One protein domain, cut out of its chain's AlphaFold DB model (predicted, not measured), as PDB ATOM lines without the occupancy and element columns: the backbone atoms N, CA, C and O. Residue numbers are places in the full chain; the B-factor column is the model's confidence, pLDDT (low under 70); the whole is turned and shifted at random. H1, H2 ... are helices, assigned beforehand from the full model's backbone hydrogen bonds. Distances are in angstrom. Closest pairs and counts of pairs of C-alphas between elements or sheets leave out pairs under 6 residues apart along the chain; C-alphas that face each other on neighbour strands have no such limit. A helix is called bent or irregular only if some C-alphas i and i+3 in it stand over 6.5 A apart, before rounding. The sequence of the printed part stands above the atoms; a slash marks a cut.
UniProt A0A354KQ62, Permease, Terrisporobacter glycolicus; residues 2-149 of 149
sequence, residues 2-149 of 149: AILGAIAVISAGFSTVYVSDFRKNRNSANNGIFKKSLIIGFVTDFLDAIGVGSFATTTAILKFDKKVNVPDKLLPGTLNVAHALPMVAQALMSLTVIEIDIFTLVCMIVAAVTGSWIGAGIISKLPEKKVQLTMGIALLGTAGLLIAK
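AT A GLANCE: This is residues 2 to 149 of the 149 residues of the protein "Permease" of Terrisporobacter glycolicus (UniProt A0A354KQ62). What is the overall shape? The bent helix H4 runs through the middle, with H1 beside its arm H4b and the hairpin of H2 and H3 packed on it, while H5 and H6 make a V with few contacts to the rest. What is it built of? The printed part has 148 residues with six named helices, H1 to H6 in chain order, and no named strand: all helix. How tightly is it gathered? It is compact, with a radius of gyration of the C-alphas of 16.5 A, and spans 44 by 35 by 30 A.

HOW THE PARTS SIT: Which helix is the hub? H4, residues 75 to 97, touches 3 other helices; one helix by its hydrogen bonds, it is bent, with C-alphas 82 and 85 7.4 A apart. Its arms H4a, residues 75 to 82, and H4b, residues 85 to 97, stand at a steep tilt of 60 degrees. What touches the arms? H1, residues 2 to 24, touches H4b, closest C-alphas Ser 11 and Val 88, 7.2 A, at a shallow tilt of 23 degrees, opposite ways. H3, residues 54 to 64, touches H4a, closest C-alphas Phe 55 and Leu 79, 6.4 A. H2, residues 31 to 50, forms a helical hairpin with H3, closest C-alphas Thr 44 and Ser 54, 4.8 A. What of the others? H5, residues 102 to 123, touches no helix; it is close to but not clearly touching H6, residues 128 to 147. Are the backbones intact? In each helix and arm every O i to N i+4 pair is within hydrogen-bond range.

IN THESE COORDINATES: Where are the ends? H1 begins at C-alpha 2, (123.986, 157.283, 180.104), and H6 ends at C-alpha 147, (146.799, 140.112, 160.281). How long are the longer helices? H1 measures 33.5 A, H5 30.6 A, H2 29.2 A and H6 28.6 A.

THE WHOLE: How is it joined? The printed part has no cut and no long link. Where is confidence low? Residues 26 to 29, 66 to 69 and 149 are under 70.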
ATOM      1  N   ALA A   2     125.231 157.420 180.886       76.94
ATOM      2  CA  ALA A   2     123.986 157.283 180.104       76.94
ATOM      3  C   ALA A   2     124.020 156.142 179.059       76.94
ATOM      4  O   ALA A   2     123.059 155.392 178.935       76.94
ATOM      5  N   ILE A   3     125.155 155.958 178.372       78.88
ATOM      6  CA  ILE A   3     125.344 154.895 177.366       78.88
ATOM      7  C   ILE A   3     125.302 153.496 178.002       78.88
ATOM      8  O   ILE A   3     124.622 152.613 177.491       78.88
ATOM      9  N   LEU A   4     125.962 153.302 179.149       78.69
ATOM     10  CA  LEU A   4     125.925 152.038 179.896       78.69
ATOM     11  C   LEU A   4     124.498 151.699 180.349       78.69
ATOM     12  O   LEU A   4     124.065 150.558 180.215       78.69
ATOM     13  N   GLY A   5     123.750 152.703 180.821       81.69
ATOM     14  CA  GLY A   5     122.336 152.548 181.164       81.69
ATOM     15  C   GLY A   5     121.479 152.152 179.959       81.69
ATOM     16  O   GLY A   5     120.675 151.230 180.058       81.69
ATOM     17  N   ALA A   6     121.690 152.782 178.799       84.75
ATOM     18  CA  ALA A   6     120.976 152.441 177.569       84.75
ATOM     19  C   ALA A   6     121.275 151.005 177.101       84.75
ATOM     20  O   ALA A   6     120.349 150.259 176.789       84.75
ATOM     21  N   ILE A   7     122.548 150.593 177.119       84.00
ATOM     22  CA  ILE A   7     122.961 149.221 176.790       84.00
ATOM     23  C   ILE A   7     122.299 148.220 177.745       84.00
ATOM     24  O   ILE A   7     121.774 147.207 177.287       84.00
ATOM     25  N   ALA A   8     122.269 148.512 179.049       84.38
ATOM     26  CA  ALA A   8     121.638 147.656 180.052       84.38
ATOM     27  C   ALA A   8     120.116 147.519 179.855       84.38
ATOM     28  O   ALA A   8     119.568 146.431 180.014       84.38
ATOM     29  N   VAL A   9     119.421 148.595 179.474       87.50
ATOM     30  CA  VAL A   9     117.973 148.553 179.204       87.50
ATOM     31  C   VAL A   9     117.669 147.751 177.937       87.50
ATOM     32  O   VAL A   9     116.781 146.898 177.944       87.50
ATOM     33  N   ILE A  10     118.419 147.985 176.857       87.12
ATOM     34  CA  ILE A  10     118.238 147.262 175.589       87.12
ATOM     35  C   ILE A  10     118.533 145.769 175.782       87.12
ATOM     36  O   ILE A  10     117.761 144.921 175.327       87.12
ATOM     37  N   SER A  11     119.612 145.434 176.495       86.38
ATOM     38  CA  SER A  11     119.978 144.045 176.772       86.38
ATOM     39  C   SER A  11     118.980 143.352 177.695       86.38
ATOM     40  O   SER A  11     118.666 142.182 177.467       86.38
ATOM     41  N   ALA A  12     118.407 144.056 178.676       87.25
ATOM     42  CA  ALA A  12     117.309 143.537 179.485       87.25
ATOM     43  C   ALA A  12     116.081 143.219 178.617       87.25
ATOM     44  O   ALA A  12     115.533 142.119 178.713       87.25
ATOM     45  N   GLY A  13     115.697 144.123 177.707       89.31
ATOM     46  CA  GLY A  13     114.621 143.886 176.742       89.31
ATOM     47  C   GLY A  13     114.864 142.626 175.907       89.31
ATOM     48  O   GLY A  13     114.035 141.715 175.903       89.31
ATOM     49  N   PHE A  14     116.039 142.513 175.284       89.25
ATOM     50  CA  PHE A  14     116.423 141.321 174.524       89.25
ATOM     51  C   PHE A  14     116.405 140.042 175.379       89.25
ATOM     52  O   PHE A  14     115.853 139.022 174.965       89.25
ATOM     53  N   SER A  15     116.941 140.103 176.603       88.62
ATOM     54  CA  SER A  15     116.995 138.971 177.535       88.62
ATOM     55  C   SER A  15     115.605 138.452 177.888       88.62
ATOM     56  O   SER A  15     115.405 137.242 177.947       88.62
ATOM     57  N   THR A  16     114.623 139.336 178.100       87.56
ATOM     58  CA  THR A  16     113.246 138.907 178.410       87.56
ATOM     59  C   THR A  16     112.624 138.113 177.265       87.56
ATOM     60  O   THR A  16     112.041 137.053 177.502       87.56
ATOM     61  N   VAL A  17     112.803 138.573 176.022       89.75
ATOM     62  CA  VAL A  17     112.313 137.885 174.821       89.75
ATOM     63  C   VAL A  17     113.031 136.550 174.647       89.75
ATOM     64  O   VAL A  17     112.374 135.522 174.481       89.75
ATOM     65  N   TYR A  18     114.359 136.549 174.772       87.81
ATOM     66  CA  TYR A  18     115.185 135.354 174.631       87.81
ATOM     67  C   TYR A  18     114.841 134.282 175.674       87.81
ATOM     68  O   TYR A  18     114.614 133.123 175.334       87.81
ATOM     69  N   VAL A  19     114.719 134.661 176.951       86.19
ATOM     70  CA  VAL A  19     114.355 133.737 178.040       86.19
ATOM     71  C   VAL A  19     112.920 133.232 177.886       86.19
ATOM     72  O   VAL A  19     112.658 132.059 178.154       86.19
ATOM     73  N   SER A  20     111.988 134.087 177.455       85.19
ATOM     74  CA  SER A  20     110.609 133.686 177.152       85.19
ATOM     75  C   SER A  20     110.575 132.615 176.062       85.19
ATOM     76  O   SER A  20     109.941 131.574 176.243       85.19
ATOM     77  N   ASP A  21     111.266 132.856 174.950       85.50
ATOM     78  CA  ASP A  21     111.290 131.935 173.817       85.50
ATOM     79  C   ASP A  21     111.993 130.618 174.176       85.50
ATOM     80  O   ASP A  21     111.470 129.527 173.929       85.50
ATOM     81  N   PHE A  22     113.109 130.706 174.906       82.38
ATOM     82  CA  PHE A  22     113.825 129.540 175.408       82.38
ATOM     83  C   PHE A  22     112.973 128.698 176.363       82.38
ATOM     84  O   PHE A  22     112.988 127.475 176.273       82.38
ATOM     85  N   ARG A  23     112.202 129.315 177.272       82.12
ATOM     86  CA  ARG A  23     111.318 128.576 178.194       82.12
ATOM     87  C   ARG A  23     110.175 127.880 177.460       82.12
ATOM     88  O   ARG A  23     109.865 126.746 177.814       82.12
ATOM     89  N   LYS A  24     109.581 128.524 176.451       83.62
ATOM     90  CA  LYS A  24     108.489 127.945 175.649       83.62
ATOM     91  C   LYS A  24     108.961 126.759 174.810       83.62
ATOM     92  O   LYS A  24     108.271 125.747 174.752       83.62
ATOM     93  N   ASN A  25     110.162 126.846 174.242       81.75
ATOM     94  CA  ASN A  25     110.737 125.805 173.387       81.75
ATOM     95  C   ASN A  25     111.701 124.855 174.126       81.75
ATOM     96  O   ASN A  25     112.355 124.017 173.505       81.75
ATOM     97  N   ARG A  26     111.772 124.930 175.465       69.62
ATOM     98  CA  ARG A  26     112.723 124.155 176.284       69.62
ATOM     99  C   ARG A  26     112.550 122.645 176.144       69.62
ATOM    100  O   ARG A  26     113.541 121.925 176.183       69.62
ATOM    101  N   ASN A  27     111.318 122.170 175.959       63.28
ATOM    102  CA  ASN A  27     111.036 120.742 175.767       63.28
ATOM    103  C   ASN A  27     111.539 120.197 174.422       63.28
ATOM    104  O   ASN A  27     111.739 118.993 174.295       63.28
ATOM    105  N   SER A  28     111.780 121.064 173.437       62.91
ATOM    106  CA  SER A  28     112.372 120.694 172.147       62.91
ATOM    107  C   SER A  28     113.904 120.752 172.164       62.91
ATOM    108  O   SER A  28     114.550 120.287 171.224       62.91
ATOM    109  N   ALA A  29     114.511 121.300 173.224       64.00
ATOM    110  CA  ALA A  29     115.956 121.378 173.360       64.00
ATOM    111  C   ALA A  29     116.524 120.028 173.818       64.00
ATOM    112  O   ALA A  29     116.364 119.610 174.964       64.00
ATOM    113  N   ASN A  30     117.244 119.344 172.929       71.56
ATOM    114  CA  ASN A  30     118.012 118.164 173.310       71.56
ATOM    115  C   ASN A  30     119.109 118.573 174.311       71.56
ATOM    116  O   ASN A  30     120.046 119.291 173.951       71.56
ATOM    117  N   ASN A  31     119.020 118.080 175.552       71.44
ATOM    118  CA  ASN A  31     119.973 118.370 176.631       71.44
ATOM    119  C   ASN A  31     121.444 118.145 176.227       71.44
ATOM    120  O   ASN A  31     122.325 118.860 176.705       71.44
ATOM    121  N   GLY A  32     121.723 117.181 175.342       73.88
ATOM    122  CA  GLY A  32     123.075 116.930 174.834       73.88
ATOM    123  C   GLY A  32     123.581 118.000 173.859       73.88
ATOM    124  O   GLY A  32     124.756 118.353 173.900       73.88
ATOM    125  N   ILE A  33     122.701 118.547 173.014       78.12
ATOM    126  CA  ILE A  33     123.040 119.616 172.060       78.12
ATOM    127  C   ILE A  33     123.187 120.944 172.804       78.12
ATOM    128  O   ILE A  33     124.160 121.653 172.584       78.12
ATOM    129  N   PHE A  34     122.305 121.228 173.765       81.00
ATOM    130  CA  PHE A  34     122.374 122.446 174.576       81.00
ATOM    131  C   PHE A  34     123.701 122.576 175.339       81.00
ATOM    132  O   PHE A  34     124.356 123.616 175.280       81.00
ATOM    133  N   LYS A  35     124.146 121.500 176.009       83.31
ATOM    134  CA  LYS A  35     125.442 121.491 176.708       83.31
ATOM    135  C   LYS A  35     126.613 121.726 175.752       83.31
ATOM    136  O   LYS A  35     127.528 122.467 176.092       83.31
ATOM    137  N   LYS A  36     126.580 121.124 174.559       85.19
ATOM    138  CA  LYS A  36     127.612 121.347 173.538       85.19
ATOM    139  C   LYS A  36     127.630 122.792 173.056       85.19
ATOM    140  O   LYS A  36     128.696 123.388 173.036       85.19
ATOM    141  N   SER A  37     126.472 123.359 172.720       86.50
ATOM    142  CA  SER A  37     126.366 124.748 172.270       86.50
ATOM    143  C   SER A  37     126.856 125.739 173.324       86.50
ATOM    144  O   SER A  37     127.505 126.710 172.959       86.50
ATOM    145  N   LEU A  38     126.626 125.473 174.616       87.75
ATOM    146  CA  LEU A  38     127.187 126.288 175.700       87.75
ATOM    147  C   LEU A  38     128.717 126.239 175.749       87.75
ATOM    148  O   LEU A  38     129.350 127.278 175.891       87.75
ATOM    149  N   ILE A  39     129.310 125.047 175.629       90.19
ATOM    150  CA  ILE A  39     130.772 124.894 175.632       90.19
ATOM    151  C   ILE A  39     131.377 125.567 174.399       90.19
ATOM    152  O   ILE A  39     132.362 126.287 174.526       90.19
ATOM    153  N   ILE A  40     130.776 125.357 173.223       91.06
ATOM    154  CA  ILE A  40     131.210 125.992 171.976       91.06
ATOM    155  C   ILE A  40     131.150 127.508 172.136       91.06
ATOM    156  O   ILE A  40     132.187 128.138 171.992       91.06
ATOM    157  N   GLY A  41     129.993 128.057 172.527       91.38
ATOM    158  CA  GLY A  41     129.800 129.492 172.739       91.38
ATOM    159  C   GLY A  41     130.836 130.080 173.693       91.38
ATOM    160  O   GLY A  41     131.529 131.025 173.337       91.38
ATOM    161  N   PHE A  42     131.036 129.449 174.853       92.94
ATOM    162  CA  PHE A  42     132.037 129.890 175.824       92.94
ATOM    163  C   PHE A  42     133.453 129.948 175.234       92.94
ATOM    164  O   PHE A  42     134.146 130.949 175.395       92.94
ATOM    165  N   VAL A  43     133.882 128.894 174.533       93.25
ATOM    166  CA  VAL A  43     135.212 128.851 173.908       93.25
ATOM    167  C   VAL A  43     135.321 129.907 172.811       93.25
ATOM    168  O   VAL A  43     136.299 130.646 172.772       93.25
ATOM    169  N   THR A  44     134.324 130.016 171.935       94.19
ATOM    170  CA  THR A  44     134.348 130.955 170.807       94.19
ATOM    171  C   THR A  44     134.294 132.410 171.259       94.19
ATOM    172  O   THR A  44     134.999 133.231 170.685       94.19
ATOM    173  N   ASP A  45     133.539 132.726 172.314       94.75
ATOM    174  CA  ASP A  45     133.469 134.076 172.890       94.75
ATOM    175  C   ASP A  45     134.742 134.424 173.666       94.75
ATOM    176  O   ASP A  45     135.201 135.565 173.644       94.75
ATOM    177  N   PHE A  46     135.380 133.445 174.310       92.06
ATOM    178  CA  PHE A  46     136.702 133.649 174.902       92.06
ATOM    179  C   PHE A  46     137.756 133.963 173.830       92.06
ATOM    180  O   PHE A  46     138.535 134.904 173.973       92.06
ATOM    181  N   LEU A  47     137.745 133.212 172.725       91.19
ATOM    182  CA  LEU A  47     138.583 133.483 171.555       91.19
ATOM    183  C   LEU A  47     138.279 134.868 170.954       91.19
ATOM    184  O   LEU A  47     139.196 135.562 170.519       91.19
ATOM    185  N   ASP A  48     137.014 135.290 170.968       92.00
ATOM    186  CA  ASP A  48     136.582 136.620 170.529       92.00
ATOM    187  C   ASP A  48     137.162 137.739 171.397       92.00
ATOM    188  O   ASP A  48     137.693 138.711 170.868       92.00
ATOM    189  N   ALA A  49     137.171 137.563 172.722       88.44
ATOM    190  CA  ALA A  49     137.778 138.523 173.646       88.44
ATOM    191  C   ALA A  49     139.289 138.709 173.405       88.44
ATOM    192  O   ALA A  49     139.822 139.790 173.641       88.44
ATOM    193  N   ILE A  50     139.974 137.666 172.920       86.19
ATOM    194  CA  ILE A  50     141.394 137.713 172.530       86.19
ATOM    195  C   ILE A  50     141.576 138.322 171.123       86.19
ATOM    196  O   ILE A  50     142.672 138.753 170.772       86.19
ATOM    197  N   GLY A  51     140.504 138.414 170.329       83.12
ATOM    198  CA  GLY A  51     140.489 139.050 169.010       83.12
ATOM    199  C   GLY A  51     140.411 138.089 167.820       83.12
ATOM    200  O   GLY A  51     140.621 138.523 166.693       83.12
ATOM    201  N   VAL A  52     140.120 136.800 168.031       85.75
ATOM    202  CA  VAL A  52     140.031 135.795 166.949       85.75
ATOM    203  C   VAL A  52     138.700 135.869 166.185       85.75
ATOM    204  O   VAL A  52     138.659 135.573 164.991       85.75
ATOM    205  N   GLY A  53     137.611 136.261 166.854       87.06
ATOM    206  CA  GLY A  53     136.268 136.334 166.270       87.06
ATOM    207  C   GLY A  53     135.370 135.137 166.610       87.06
ATOM    208  O   GLY A  53     135.604 134.011 166.158       87.06
ATOM    209  N   SER A  54     134.273 135.385 167.328       91.25
ATOM    210  CA  SER A  54     133.248 134.374 167.666       91.25
ATOM    211  C   SER A  54     132.466 133.893 166.434       91.25
ATOM    212  O   SER A  54     132.229 132.702 166.251       91.25
ATOM    213  N   PHE A  55     132.126 134.797 165.510       89.12
ATOM    214  CA  PHE A  55     131.322 134.473 164.322       89.12
ATOM    215  C   PHE A  55     132.029 133.499 163.370       89.12
ATOM    216  O   PHE A  55     131.395 132.583 162.840       89.12
ATOM    217  N   ALA A  56     133.339 133.667 163.166       88.81
ATOM    218  CA  ALA A  56     134.145 132.795 162.313       88.81
ATOM    219  C   ALA A  56     134.284 131.394 162.922       88.81
ATOM    220  O   ALA A  56     134.044 130.380 162.262       88.81
ATOM    221  N   THR A  57     134.650 131.354 164.204       91.50
ATOM    222  CA  THR A  57     134.955 130.122 164.932       91.50
ATOM    223  C   THR A  57     133.699 129.288 165.170       91.50
ATOM    224  O   THR A  57     133.704 128.094 164.861       91.50
ATOM    225  N   THR A  58     132.586 129.901 165.589       91.88
ATOM    226  CA  THR A  58     131.298 129.206 165.726       91.88
ATOM    227  C   THR A  58     130.801 128.690 164.378       91.88
ATOM    228  O   THR A  58     130.395 127.535 164.286       91.88
ATOM    229  N   THR A  59     130.892 129.487 163.304       90.19
ATOM    230  CA  THR A  59     130.517 129.033 161.950       90.19
ATOM    231  C   THR A  59     131.311 127.804 161.520       90.19
ATOM    232  O   THR A  59     130.727 126.838 161.025       90.19
ATOM    233  N   ALA A  60     132.632 127.814 161.727       88.94
ATOM    234  CA  ALA A  60     133.488 126.684 161.391       88.94
ATOM    235  C   ALA A  60     133.077 125.432 162.177       88.94
ATOM    236  O   ALA A  60     132.833 124.383 161.582       88.94
ATOM    237  N   ILE A  61     132.924 125.551 163.501       89.94
ATOM    238  CA  ILE A  61     132.537 124.433 164.369       89.94
ATOM    239  C   ILE A  61     131.173 123.864 163.961       89.94
ATOM    240  O   ILE A  61     131.042 122.648 163.833       89.94
ATOM    241  N   LEU A  62     130.177 124.717 163.702       88.25
ATOM    242  CA  LEU A  62     128.838 124.281 163.297       88.25
ATOM    243  C   LEU A  62     128.829 123.600 161.921       88.25
ATOM    244  O   LEU A  62     128.117 122.617 161.749       88.25
ATOM    245  N   LYS A  63     129.645 124.051 160.956       83.12
ATOM    246  CA  LYS A  63     129.774 123.359 159.659       83.12
ATOM    247  C   LYS A  63     130.478 122.006 159.767       83.12
ATOM    248  O   LYS A  63     130.175 121.110 158.979       83.12
ATOM    249  N   PHE A  64     131.404 121.840 160.712       83.62
ATOM    250  CA  PHE A  64     132.063 120.553 160.953       83.62
ATOM    251  C   PHE A  64     131.218 119.597 161.809       83.62
ATOM    252  O   PHE A  64     131.332 118.376 161.655       83.62
ATOM    253  N   ASP A  65     130.350 120.114 162.682       79.88
ATOM    254  CA  ASP A  65     129.469 119.288 163.502       79.88
ATOM    255  C   ASP A  65     128.252 118.801 162.700       79.88
ATOM    256  O   ASP A  65     127.205 119.439 162.627       79.88
ATOM    257  N   LYS A  66     128.357 117.581 162.158       66.75
ATOM    258  CA  LYS A  66     127.267 116.900 161.433       66.75
ATOM    259  C   LYS A  66     125.965 116.756 162.241       66.75
ATOM    260  O   LYS A  66     124.941 116.404 161.662       66.75
ATOM    261  N   LYS A  67     125.994 116.954 163.565       63.91
ATOM    262  CA  LYS A  67     124.823 116.825 164.448       63.91
ATOM    263  C   LYS A  67     124.029 118.123 164.594       63.91
ATOM    264  O   LYS A  67     122.904 118.066 165.086       63.91
ATOM    265  N   VAL A  68     124.581 119.266 164.180       66.31
ATOM    266  CA  VAL A  68     123.935 120.578 164.293       66.31
ATOM    267  C   VAL A  68     123.717 121.138 162.890       66.31
ATOM    268  O   VAL A  68     124.536 121.871 162.355       66.31
ATOM    269  N   ASN A  69     122.599 120.759 162.267       67.06
ATOM    270  CA  ASN A  69     122.237 121.259 160.943       67.06
ATOM    271  C   ASN A  69     121.426 122.554 161.083       67.06
ATOM    272  O   ASN A  69     120.215 122.520 161.300       67.06
ATOM    273  N   VAL A  70     122.114 123.693 161.002       74.50
ATOM    274  CA  VAL A  70     121.475 125.008 160.882       74.50
ATOM    275  C   VAL A  70     121.472 125.384 159.402       74.50
ATOM    276  O   VAL A  70     122.547 125.433 158.804       74.50
ATOM    277  N   PRO A  71     120.303 125.676 158.799       79.88
ATOM    278  CA  PRO A  71     120.242 126.180 157.435       79.88
ATOM    279  C   PRO A  71     121.155 127.396 157.273       79.88
ATOM    280  O   PRO A  71     121.082 128.343 158.059       79.88
ATOM    281  N   ASP A  72     121.983 127.400 156.231       79.69
ATOM    282  CA  ASP A  72     122.991 128.445 156.014       79.69
ATOM    283  C   ASP A  72     122.369 129.857 155.923       79.69
ATOM    284  O   ASP A  72     123.015 130.851 156.254       79.69
ATOM    285  N   LYS A  73     121.093 129.967 155.523       80.31
ATOM    286  CA  LYS A  73     120.338 131.231 155.527       80.31
ATOM    287  C   LYS A  73     120.039 131.767 156.927       80.31
ATOM    288  O   LYS A  73     119.947 132.978 157.108       80.31
ATOM    289  N   LEU A  74     119.842 130.875 157.895       84.44
ATOM    290  CA  LEU A  74     119.544 131.224 159.285       84.44
ATOM    291  C   LEU A  74     120.814 131.473 160.094       84.44
ATOM    292  O   LEU A  74     120.756 132.192 161.087       84.44
ATOM    293  N   LEU A  75     121.956 130.958 159.632       87.06
ATOM    294  CA  LEU A  75     123.243 131.063 160.306       87.06
ATOM    295  C   LEU A  75     123.591 132.496 160.772       87.06
ATOM    296  O   LEU A  75     123.911 132.644 161.950       87.06
ATOM    297  N   PRO A  76     123.444 133.569 159.959       85.69
ATOM    298  CA  PRO A  76     123.697 134.937 160.425       85.69
ATOM    299  C   PRO A  76     122.857 135.345 161.636       85.69
ATOM    300  O   PRO A  76     123.367 135.948 162.579       85.69
ATOM    301  N   GLY A  77     121.567 135.003 161.617       87.69
ATOM    302  CA  GLY A  77     120.647 135.313 162.707       87.69
ATOM    303  C   GLY A  77     120.917 134.454 163.937       87.69
ATOM    304  O   GLY A  77     120.928 134.970 165.050       87.69
ATOM    305  N   THR A  78     121.192 133.161 163.741       89.25
ATOM    306  CA  THR A  78     121.517 132.223 164.820       89.25
ATOM    307  C   THR A  78     122.767 132.657 165.574       89.25
ATOM    308  O   THR A  78     122.737 132.693 166.800       89.25
ATOM    309  N   LEU A  79     123.833 133.039 164.864       90.44
ATOM    310  CA  LEU A  79     125.063 133.540 165.480       90.44
ATOM    311  C   LEU A  79     124.812 134.837 166.252       90.44
ATOM    312  O   LEU A  79     125.234 134.956 167.398       90.44
ATOM    313  N   ASN A  80     124.067 135.779 165.663       90.94
ATOM    314  CA  ASN A  80     123.769 137.048 166.321       90.94
ATOM    315  C   ASN A  80     122.973 136.849 167.620       90.94
ATOM    316  O   ASN A  80     123.282 137.460 168.634       90.94
ATOM    317  N   VAL A  81     121.973 135.962 167.616       90.00
ATOM    318  CA  VAL A  81     121.185 135.656 168.819       90.00
ATOM    319  C   VAL A  81     122.010 134.878 169.848       90.00
ATOM    320  O   VAL A  81     121.911 135.174 171.037       90.00
ATOM    321  N   ALA A  82     122.831 133.916 169.415       90.44
ATOM    322  CA  ALA A  82     123.655 133.101 170.308       90.44
ATOM    323  C   ALA A  82     124.702 133.934 171.067       90.44
ATOM    324  O   ALA A  82     124.886 133.727 172.267       90.44
ATOM    325  N   HIS A  83     125.337 134.893 170.387       93.12
ATOM    326  CA  HIS A  83     126.432 135.698 170.937       93.12
ATOM    327  C   HIS A  83     125.992 137.068 171.481       93.12
ATOM    328  O   HIS A  83     126.793 137.752 172.108       93.12
ATOM    329  N   ALA A  84     124.725 137.473 171.328       92.06
ATOM    330  CA  ALA A  84     124.248 138.782 171.795       92.06
ATOM    331  C   ALA A  84     124.469 139.020 173.300       92.06
ATOM    332  O   ALA A  84     124.974 140.070 173.693       92.06
ATOM    333  N   LEU A  85     124.097 138.058 174.155       90.88
ATOM    334  CA  LEU A  85     124.268 138.193 175.608       90.88
ATOM    335  C   LEU A  85     125.749 138.164 176.028       90.88
ATOM    336  O   LEU A  85     126.148 139.060 176.776       90.88
ATOM    337  N   PRO A  86     126.570 137.205 175.545       92.31
ATOM    338  CA  PRO A  86     128.018 137.240 175.748       92.31
ATOM    339  C   PRO A  86     128.658 138.566 175.326       92.31
ATOM    340  O   PRO A  86     129.389 139.158 176.117       92.31
ATOM    341  N   MET A  87     128.306 139.085 174.147       91.06
ATOM    342  CA  MET A  87     128.870 140.322 173.603       91.06
ATOM    343  C   MET A  87     128.538 141.537 174.470       91.06
ATOM    344  O   MET A  87     129.414 142.353 174.749       91.06
ATOM    345  N   VAL A  88     127.306 141.638 174.983       90.62
ATOM    346  CA  VAL A  88     126.951 142.701 175.939       90.62
ATOM    347  C   VAL A  88     127.780 142.584 177.218       90.62
ATOM    348  O   VAL A  88     128.282 143.593 177.708       90.62
ATOM    349  N   ALA A  89     127.945 141.376 177.762       90.25
ATOM    350  CA  ALA A  89     128.749 141.173 178.965       90.25
ATOM    351  C   ALA A  89     130.220 141.562 178.737       90.25
ATOM    352  O   ALA A  89     130.795 142.279 179.557       90.25
ATOM    353  N   GLN A  90     130.799 141.161 177.602       90.69
ATOM    354  CA  GLN A  90     132.151 141.546 177.192       90.69
ATOM    355  C   GLN A  90     132.275 143.060 177.036       90.69
ATOM    356  O   GLN A  90     133.187 143.650 177.601       90.69
ATOM    357  N   ALA A  91     131.333 143.708 176.348       89.19
ATOM    358  CA  ALA A  91     131.338 145.154 176.164       89.19
ATOM    359  C   ALA A  91     131.286 145.905 177.502       89.19
ATOM    360  O   ALA A  91     132.033 146.863 177.692       89.19
ATOM    361  N   LEU A  92     130.450 145.458 178.448       87.69
ATOM    362  CA  LEU A  92     130.388 146.040 179.791       87.69
ATOM    363  C   LEU A  92     131.718 145.867 180.533       87.69
ATOM    364  O   LEU A  92     132.223 146.844 181.078       87.69
ATOM    365  N   MET A  93     132.314 144.671 180.512       87.62
ATOM    366  CA  MET A  93     133.629 144.435 181.121       87.62
ATOM    367  C   MET A  93     134.713 145.310 180.476       87.62
ATOM    368  O   MET A  93     135.434 146.018 181.179       87.62
ATOM    369  N   SER A  94     134.794 145.340 179.146       87.44
ATOM    370  CA  SER A  94     135.786 146.121 178.403       87.44
ATOM    371  C   SER A  94     135.647 147.623 178.634       87.44
ATOM    372  O   SER A  94     136.659 148.284 178.819       87.44
ATOM    373  N   LEU A  95     134.425 148.161 178.705       86.88
ATOM    374  CA  LEU A  95     134.183 149.579 179.003       86.88
ATOM    375  C   LEU A  95     134.603 149.977 180.424       86.88
ATOM    376  O   LEU A  95     134.858 151.151 180.668       86.88
ATOM    377  N   THR A  96     134.642 149.030 181.367       83.81
ATOM    378  CA  THR A  96     135.143 149.307 182.725       83.81
ATOM    379  C   THR A  96     136.662 149.247 182.840       83.81
ATOM    380  O   THR A  96     137.223 149.913 183.704       83.81
ATOM    381  N   VAL A  97     137.324 148.451 181.994       87.94
ATOM    382  CA  VAL A  97     138.777 148.221 182.049       87.94
ATOM    383  C   VAL A  97     139.540 149.154 181.108       87.94
ATOM    384  O   VAL A  97     140.662 149.549 181.413       87.94
ATOM    385  N   ILE A  98     138.953 149.489 179.959       86.06
ATOM    386  CA  ILE A  98     139.592 150.253 178.888       86.06
ATOM    387  C   ILE A  98     138.979 151.649 178.848       86.06
ATOM    388  O   ILE A  98     137.765 151.807 178.711       86.06
ATOM    389  N   GLU A  99     139.831 152.666 178.926       84.25
ATOM    390  CA  GLU A  99     139.418 154.056 178.775       84.25
ATOM    391  C   GLU A  99     139.138 154.353 177.296       84.25
ATOM    392  O   GLU A  99     139.991 154.156 176.429       84.25
ATOM    393  N   ILE A 100     137.905 154.763 176.991       86.50
ATOM    394  CA  ILE A 100     137.426 154.975 175.622       86.50
ATOM    395  C   ILE A 100     136.824 156.374 175.525       86.50
ATOM    396  O   ILE A 100     136.021 156.779 176.367       86.50
ATOM    397  N   ASP A 101     137.172 157.094 174.459       90.44
ATOM    398  CA  ASP A 101     136.541 158.367 174.126       90.44
ATOM    399  C   ASP A 101     135.054 158.170 173.772       90.44
ATOM    400  O   ASP A 101     134.684 157.403 172.878       90.44
ATOM    401  N   ILE A 102     134.194 158.913 174.471       85.38
ATOM    402  CA  ILE A 102     132.736 158.853 174.336       85.38
ATOM    403  C   ILE A 102     132.303 159.217 172.915       85.38
ATOM    404  O   ILE A 102     131.360 158.614 172.401       85.38
ATOM    405  N   PHE A 103     132.974 160.176 172.271       90.62
ATOM    406  CA  PHE A 103     132.606 160.586 170.918       90.62
ATOM    407  C   PHE A 103     132.859 159.453 169.919       90.62
ATOM    408  O   PHE A 103     131.958 159.072 169.168       90.62
ATOM    409  N   THR A 104     134.042 158.843 169.982       92.06
ATOM    410  CA  THR A 104     134.389 157.666 169.174       92.06
ATOM    411  C   THR A 104     133.426 156.501 169.424       92.06
ATOM    412  O   THR A 104     132.931 155.895 168.470       92.06
ATOM    413  N   LEU A 105     133.082 156.230 170.688       89.50
ATOM    414  CA  LEU A 105     132.138 155.175 171.058       89.50
ATOM    415  C   LEU A 105     130.753 155.394 170.429       89.50
ATOM    416  O   LEU A 105     130.187 154.476 169.837       89.50
ATOM    417  N   VAL A 106     130.210 156.610 170.528       89.88
ATOM    418  CA  VAL A 106     128.903 156.952 169.948       89.88
ATOM    419  C   VAL A 106     128.938 156.835 168.424       89.88
ATOM    420  O   VAL A 106     128.033 156.232 167.850       89.88
ATOM    421  N   CYS A 107     129.989 157.333 167.771       94.25
ATOM    422  CA  CYS A 107     130.163 157.207 166.322       94.25
ATOM    423  C   CYS A 107     130.189 155.740 165.870       94.25
ATOM    424  O   CYS A 107     129.499 155.385 164.912       94.25
ATOM    425  N   MET A 108     130.919 154.873 166.581       92.88
ATOM    426  CA  MET A 108     130.958 153.436 166.292       92.88
ATOM    427  C   MET A 108     129.591 152.773 166.468       92.88
ATOM    428  O   MET A 108     129.186 151.987 165.613       92.88
ATOM    429  N   ILE A 109     128.856 153.106 167.535       91.00
ATOM    430  CA  ILE A 109     127.508 152.570 167.773       91.00
ATOM    431  C   ILE A 109     126.560 152.995 166.649       91.00
ATOM    432  O   ILE A 109     125.868 152.146 166.090       91.00
ATOM    433  N   VAL A 110     126.541 154.282 166.288       93.75
ATOM    434  CA  VAL A 110     125.678 154.790 165.212       93.75
ATOM    435  C   VAL A 110     126.005 154.083 163.900       93.75
ATOM    436  O   VAL A 110     125.098 153.534 163.281       93.75
ATOM    437  N   ALA A 111     127.284 154.012 163.523       95.81
ATOM    438  CA  ALA A 111     127.717 153.335 162.304       95.81
ATOM    439  C   ALA A 111     127.327 151.844 162.290       95.81
ATOM    440  O   ALA A 111     126.813 151.348 161.283       95.81
ATOM    441  N   ALA A 112     127.516 151.135 163.408       92.06
ATOM    442  CA  ALA A 112     127.166 149.724 163.539       92.06
ATOM    443  C   ALA A 112     125.651 149.490 163.446       92.06
ATOM    444  O   ALA A 112     125.212 148.581 162.742       92.06
ATOM    445  N   VAL A 113     124.840 150.325 164.103       92.06
ATOM    446  CA  VAL A 113     123.373 150.227 164.066       92.06
ATOM    447  C   VAL A 113     122.842 150.538 162.670       92.06
ATOM    448  O   VAL A 113     122.035 149.775 162.143       92.06
ATOM    449  N   THR A 114     123.314 151.611 162.028       95.00
ATOM    450  CA  THR A 114     122.897 151.939 160.656       95.00
ATOM    451  C   THR A 114     123.328 150.856 159.672       95.00
ATOM    452  O   THR A 114     122.543 150.452 158.812       95.00
ATOM    453  N   GLY A 115     124.548 150.334 159.832       93.50
ATOM    454  CA  GLY A 115     125.078 149.246 159.017       93.50
ATOM    455  C   GLY A 115     124.280 147.954 159.182       93.50
ATOM    456  O   GLY A 115     123.945 147.319 158.182       93.50
ATOM    457  N   SER A 116     123.912 147.582 160.413       90.94
ATOM    458  CA  SER A 116     123.132 146.367 160.671       90.94
ATOM    459  C   SER A 116     121.691 146.496 160.185       90.94
ATOM    460  O   SER A 116     121.174 145.554 159.590       90.94
ATOM    461  N   TRP A 117     121.062 147.665 160.345       92.25
ATOM    462  CA  TRP A 117     119.695 147.906 159.883       92.25
ATOM    463  C   TRP A 117     119.587 147.778 158.359       92.25
ATOM    464  O   TRP A 117     118.749 147.035 157.843       92.25
ATOM    465  N   ILE A 118     120.482 148.453 157.629       93.38
ATOM    466  CA  ILE A 118     120.534 148.387 156.164       93.38
ATOM    467  C   ILE A 118     120.955 146.980 155.714       93.38
ATOM    468  O   ILE A 118     120.304 146.373 154.862       93.38
ATOM    469  N   GLY A 119     122.014 146.436 156.318       90.06
ATOM    470  CA  GLY A 119     122.567 145.128 155.983       90.06
ATOM    471  C   GLY A 119     121.567 143.990 156.182       90.06
ATOM    472  O   GLY A 119     121.403 143.162 155.288       90.06
ATOM    473  N   ALA A 120     120.829 143.973 157.294       87.81
ATOM    474  CA  ALA A 120     119.801 142.967 157.567       87.81
ATOM    475  C   ALA A 120     118.649 143.027 156.551       87.81
ATOM    476  O   ALA A 120     118.171 141.986 156.082       87.81
ATOM    477  N   GLY A 121     118.236 144.233 156.148       87.06
ATOM    478  CA  GLY A 121     117.217 144.428 155.114       87.06
ATOM    479  C   GLY A 121     117.629 143.873 153.745       87.06
ATOM    480  O   GLY A 121     116.787 143.348 153.014       87.06
ATOM    481  N   ILE A 122     118.921 143.936 153.414       89.69
ATOM    482  CA  ILE A 122     119.476 143.363 152.181       89.69
ATOM    483  C   ILE A 122     119.622 141.842 152.319       89.69
ATOM    484  O   ILE A 122     119.101 141.096 151.491       89.69
ATOM    485  N   ILE A 123     120.292 141.373 153.378       87.19
ATOM    486  CA  ILE A 123     120.637 139.956 153.590       87.19
ATOM    487  C   ILE A 123     119.385 139.079 153.698       87.19
ATOM    488  O   ILE A 123     119.361 137.983 153.138       87.19
ATOM    489  N   SER A 124     118.315 139.568 154.333       85.00
ATOM    490  CA  SER A 124     117.049 138.827 154.478       85.00
ATOM    491  C   SER A 124     116.387 138.449 153.145       85.00
ATOM    492  O   SER A 124     115.666 137.449 153.074       85.00
ATOM    493  N   LYS A 125     116.659 139.207 152.074       87.69
ATOM    494  CA  LYS A 125     116.101 138.992 150.729       87.69
ATOM    495  C   LYS A 125     116.999 138.144 149.826       87.69
ATOM    496  O   LYS A 125     116.586 137.779 148.727       87.69
ATOM    497  N   LEU A 126     118.224 137.834 150.254       87.50
ATOM    498  CA  LEU A 126     119.181 137.092 149.438       87.50
ATOM    499  C   LEU A 126     118.929 135.571 149.478       87.50
ATOM    500  O   LEU A 126     118.491 135.026 150.496       87.50
ATOM    501  N   PRO A 127     119.238 134.853 148.381       90.12
ATOM    502  CA  PRO A 127     119.290 133.395 148.384       90.12
ATOM    503  C   PRO A 127     120.477 132.896 149.224       90.12
ATOM    504  O   PRO A 127     121.506 133.566 149.318       90.12
ATOM    505  N   GLU A 128     120.371 131.683 149.774       86.19
ATOM    506  CA  GLU A 128     121.327 131.143 150.760       86.19
ATOM    507  C   GLU A 128     122.782 131.168 150.278       86.19
ATOM    508  O   GLU A 128     123.679 131.566 151.016       86.19
ATOM    509  N   LYS A 129     123.020 130.825 149.004       87.75
ATOM    510  CA  LYS A 129     124.367 130.848 148.409       87.75
ATOM    511  C   LYS A 129     125.005 132.237 148.453       87.75
ATOM    512  O   LYS A 129     126.203 132.354 148.690       87.75
ATOM    513  N   LYS A 130     124.214 133.296 148.240       89.38
ATOM    514  CA  LYS A 130     124.709 134.677 148.311       89.38
ATOM    515  C   LYS A 130     124.973 135.098 149.753       89.38
ATOM    516  O   LYS A 130     125.956 135.792 149.993       89.38
ATOM    517  N   VAL A 131     124.151 134.646 150.703       88.31
ATOM    518  CA  VAL A 131     124.390 134.871 152.139       88.31
ATOM    519  C   VAL A 131     125.713 134.231 152.564       88.31
ATOM    520  O   VAL A 131     126.540 134.907 153.166       88.31
ATOM    521  N   GLN A 132     125.963 132.980 152.168       86.62
ATOM    522  CA  GLN A 132     127.220 132.281 152.461       86.62
ATOM    523  C   GLN A 132     128.438 132.967 151.850       86.62
ATOM    524  O   GLN A 132     129.446 133.131 152.530       86.62
ATOM    525  N   LEU A 133     128.348 133.386 150.584       89.88
ATOM    526  CA  LEU A 133     129.445 134.087 149.925       89.88
ATOM    527  C   LEU A 133     129.747 135.417 150.625       89.88
ATOM    528  O   LEU A 133     130.904 135.729 150.874       89.88
ATOM    529  N   THR A 134     128.705 136.171 150.984       89.00
ATOM    530  CA  THR A 134     128.848 137.454 151.687       89.00
ATOM    531  C   THR A 134     129.482 137.256 153.064       89.00
ATOM    532  O   THR A 134     130.438 137.951 153.394       89.00
ATOM    533  N   MET A 135     129.006 136.270 153.832       88.69
ATOM    534  CA  MET A 135     129.609 135.851 155.102       88.69
ATOM    535  C   MET A 135     131.083 135.470 154.931       88.69
ATOM    536  O   MET A 135     131.932 135.973 155.653       88.69
ATOM    537  N   GLY A 136     131.403 134.625 153.949       87.94
ATOM    538  CA  GLY A 136     132.775 134.182 153.691       87.94
ATOM    539  C   GLY A 136     133.714 135.333 153.330       87.94
ATOM    540  O   GLY A 136     134.803 135.427 153.887       87.94
ATOM    541  N   ILE A 137     133.281 136.243 152.452       90.75
ATOM    542  CA  ILE A 137     134.054 137.440 152.090       90.75
ATOM    543  C   ILE A 137     134.244 138.349 153.308       90.75
ATOM    544  O   ILE A 137     135.352 138.832 153.529       90.75
ATOM    545  N   ALA A 138     133.201 138.553 154.117       88.25
ATOM    546  CA  ALA A 138     133.299 139.349 155.338       88.25
ATOM    547  C   ALA A 138     134.324 138.751 156.313       88.25
ATOM    548  O   ALA A 138     135.197 139.470 156.790       88.25
ATOM    549  N   LEU A 139     134.277 137.433 156.535       86.62
ATOM    550  CA  LEU A 139     135.207 136.724 157.416       86.62
ATOM    551  C   LEU A 139     136.659 136.769 156.909       86.62
ATOM    552  O   LEU A 139     137.587 136.960 157.696       86.62
ATOM    553  N   LEU A 140     136.871 136.645 155.595       88.81
ATOM    554  CA  LEU A 140     138.197 136.812 154.990       88.81
ATOM    555  C   LEU A 140     138.714 138.246 155.142       88.81
ATOM    556  O   LEU A 140     139.879 138.444 155.477       88.81
ATOM    557  N   GLY A 141     137.843 139.239 154.949       89.94
ATOM    558  CA  GLY A 141     138.173 140.642 155.178       89.94
ATOM    559  C   GLY A 141     138.578 140.907 156.629       89.94
ATOM    560  O   GLY A 141     139.607 141.536 156.869       89.94
ATOM    561  N   THR A 142     137.827 140.371 157.598       85.62
ATOM    562  CA  THR A 142     138.179 140.489 159.022       85.62
ATOM    563  C   THR A 142     139.503 139.807 159.344       85.62
ATOM    564  O   THR A 142     140.312 140.380 160.063       85.62
ATOM    565  N   ALA A 143     139.771 138.630 158.769       85.94
ATOM    566  CA  ALA A 143     141.047 137.945 158.956       85.94
ATOM    567  C   ALA A 143     142.220 138.774 158.406       85.94
ATOM    568  O   ALA A 143     143.234 138.924 159.080       85.94
ATOM    569  N   GLY A 144     142.065 139.369 157.218       88.44
ATOM    570  CA  GLY A 144     143.070 140.262 156.639       88.44
ATOM    571  C   GLY A 144     143.343 141.492 157.507       88.44
ATOM    572  O   GLY A 144     144.499 141.825 157.743       88.44
ATOM    573  N   LEU A 145     142.293 142.126 158.039       86.12
ATOM    574  CA  LEU A 145     142.412 143.257 158.967       86.12
ATOM    575  C   LEU A 145     143.146 142.887 160.260       86.12
ATOM    576  O   LEU A 145     143.944 143.680 160.743       86.12
ATOM    577  N   LEU A 146     142.885 141.701 160.812       83.56
ATOM    578  CA  LEU A 146     143.542 141.234 162.035       83.56
ATOM    579  C   LEU A 146     145.022 140.899 161.820       83.56
ATOM    580  O   LEU A 146     145.812 141.119 162.725       83.56
ATOM    581  N   ILE A 147     145.395 140.388 160.641       86.06
ATOM    582  CA  ILE A 147     146.799 140.112 160.281       86.06
ATOM    583  C   ILE A 147     147.563 141.406 159.972       86.06
ATOM    584  O   ILE A 147     148.759 141.491 160.228       86.06
ATOM    585  N   ALA A 148     146.890 142.397 159.384       82.12
ATOM    586  CA  ALA A 148     147.492 143.682 159.026       82.12
ATOM    587  C   ALA A 148     147.641 144.651 160.213       82.12
ATOM    588  O   ALA A 148     148.241 145.714 160.047       82.12
ATOM    589  N   LYS A 149     147.058 144.311 161.366       54.56
ATOM    590  CA  LYS A 149     147.124 145.070 162.617       54.56
ATOM    591  C   LYS A 149     148.414 144.764 163.373       54.56
ATOM    592  O   LYS A 149     148.978 145.728 163.934       54.56
TER     593      LYS A 149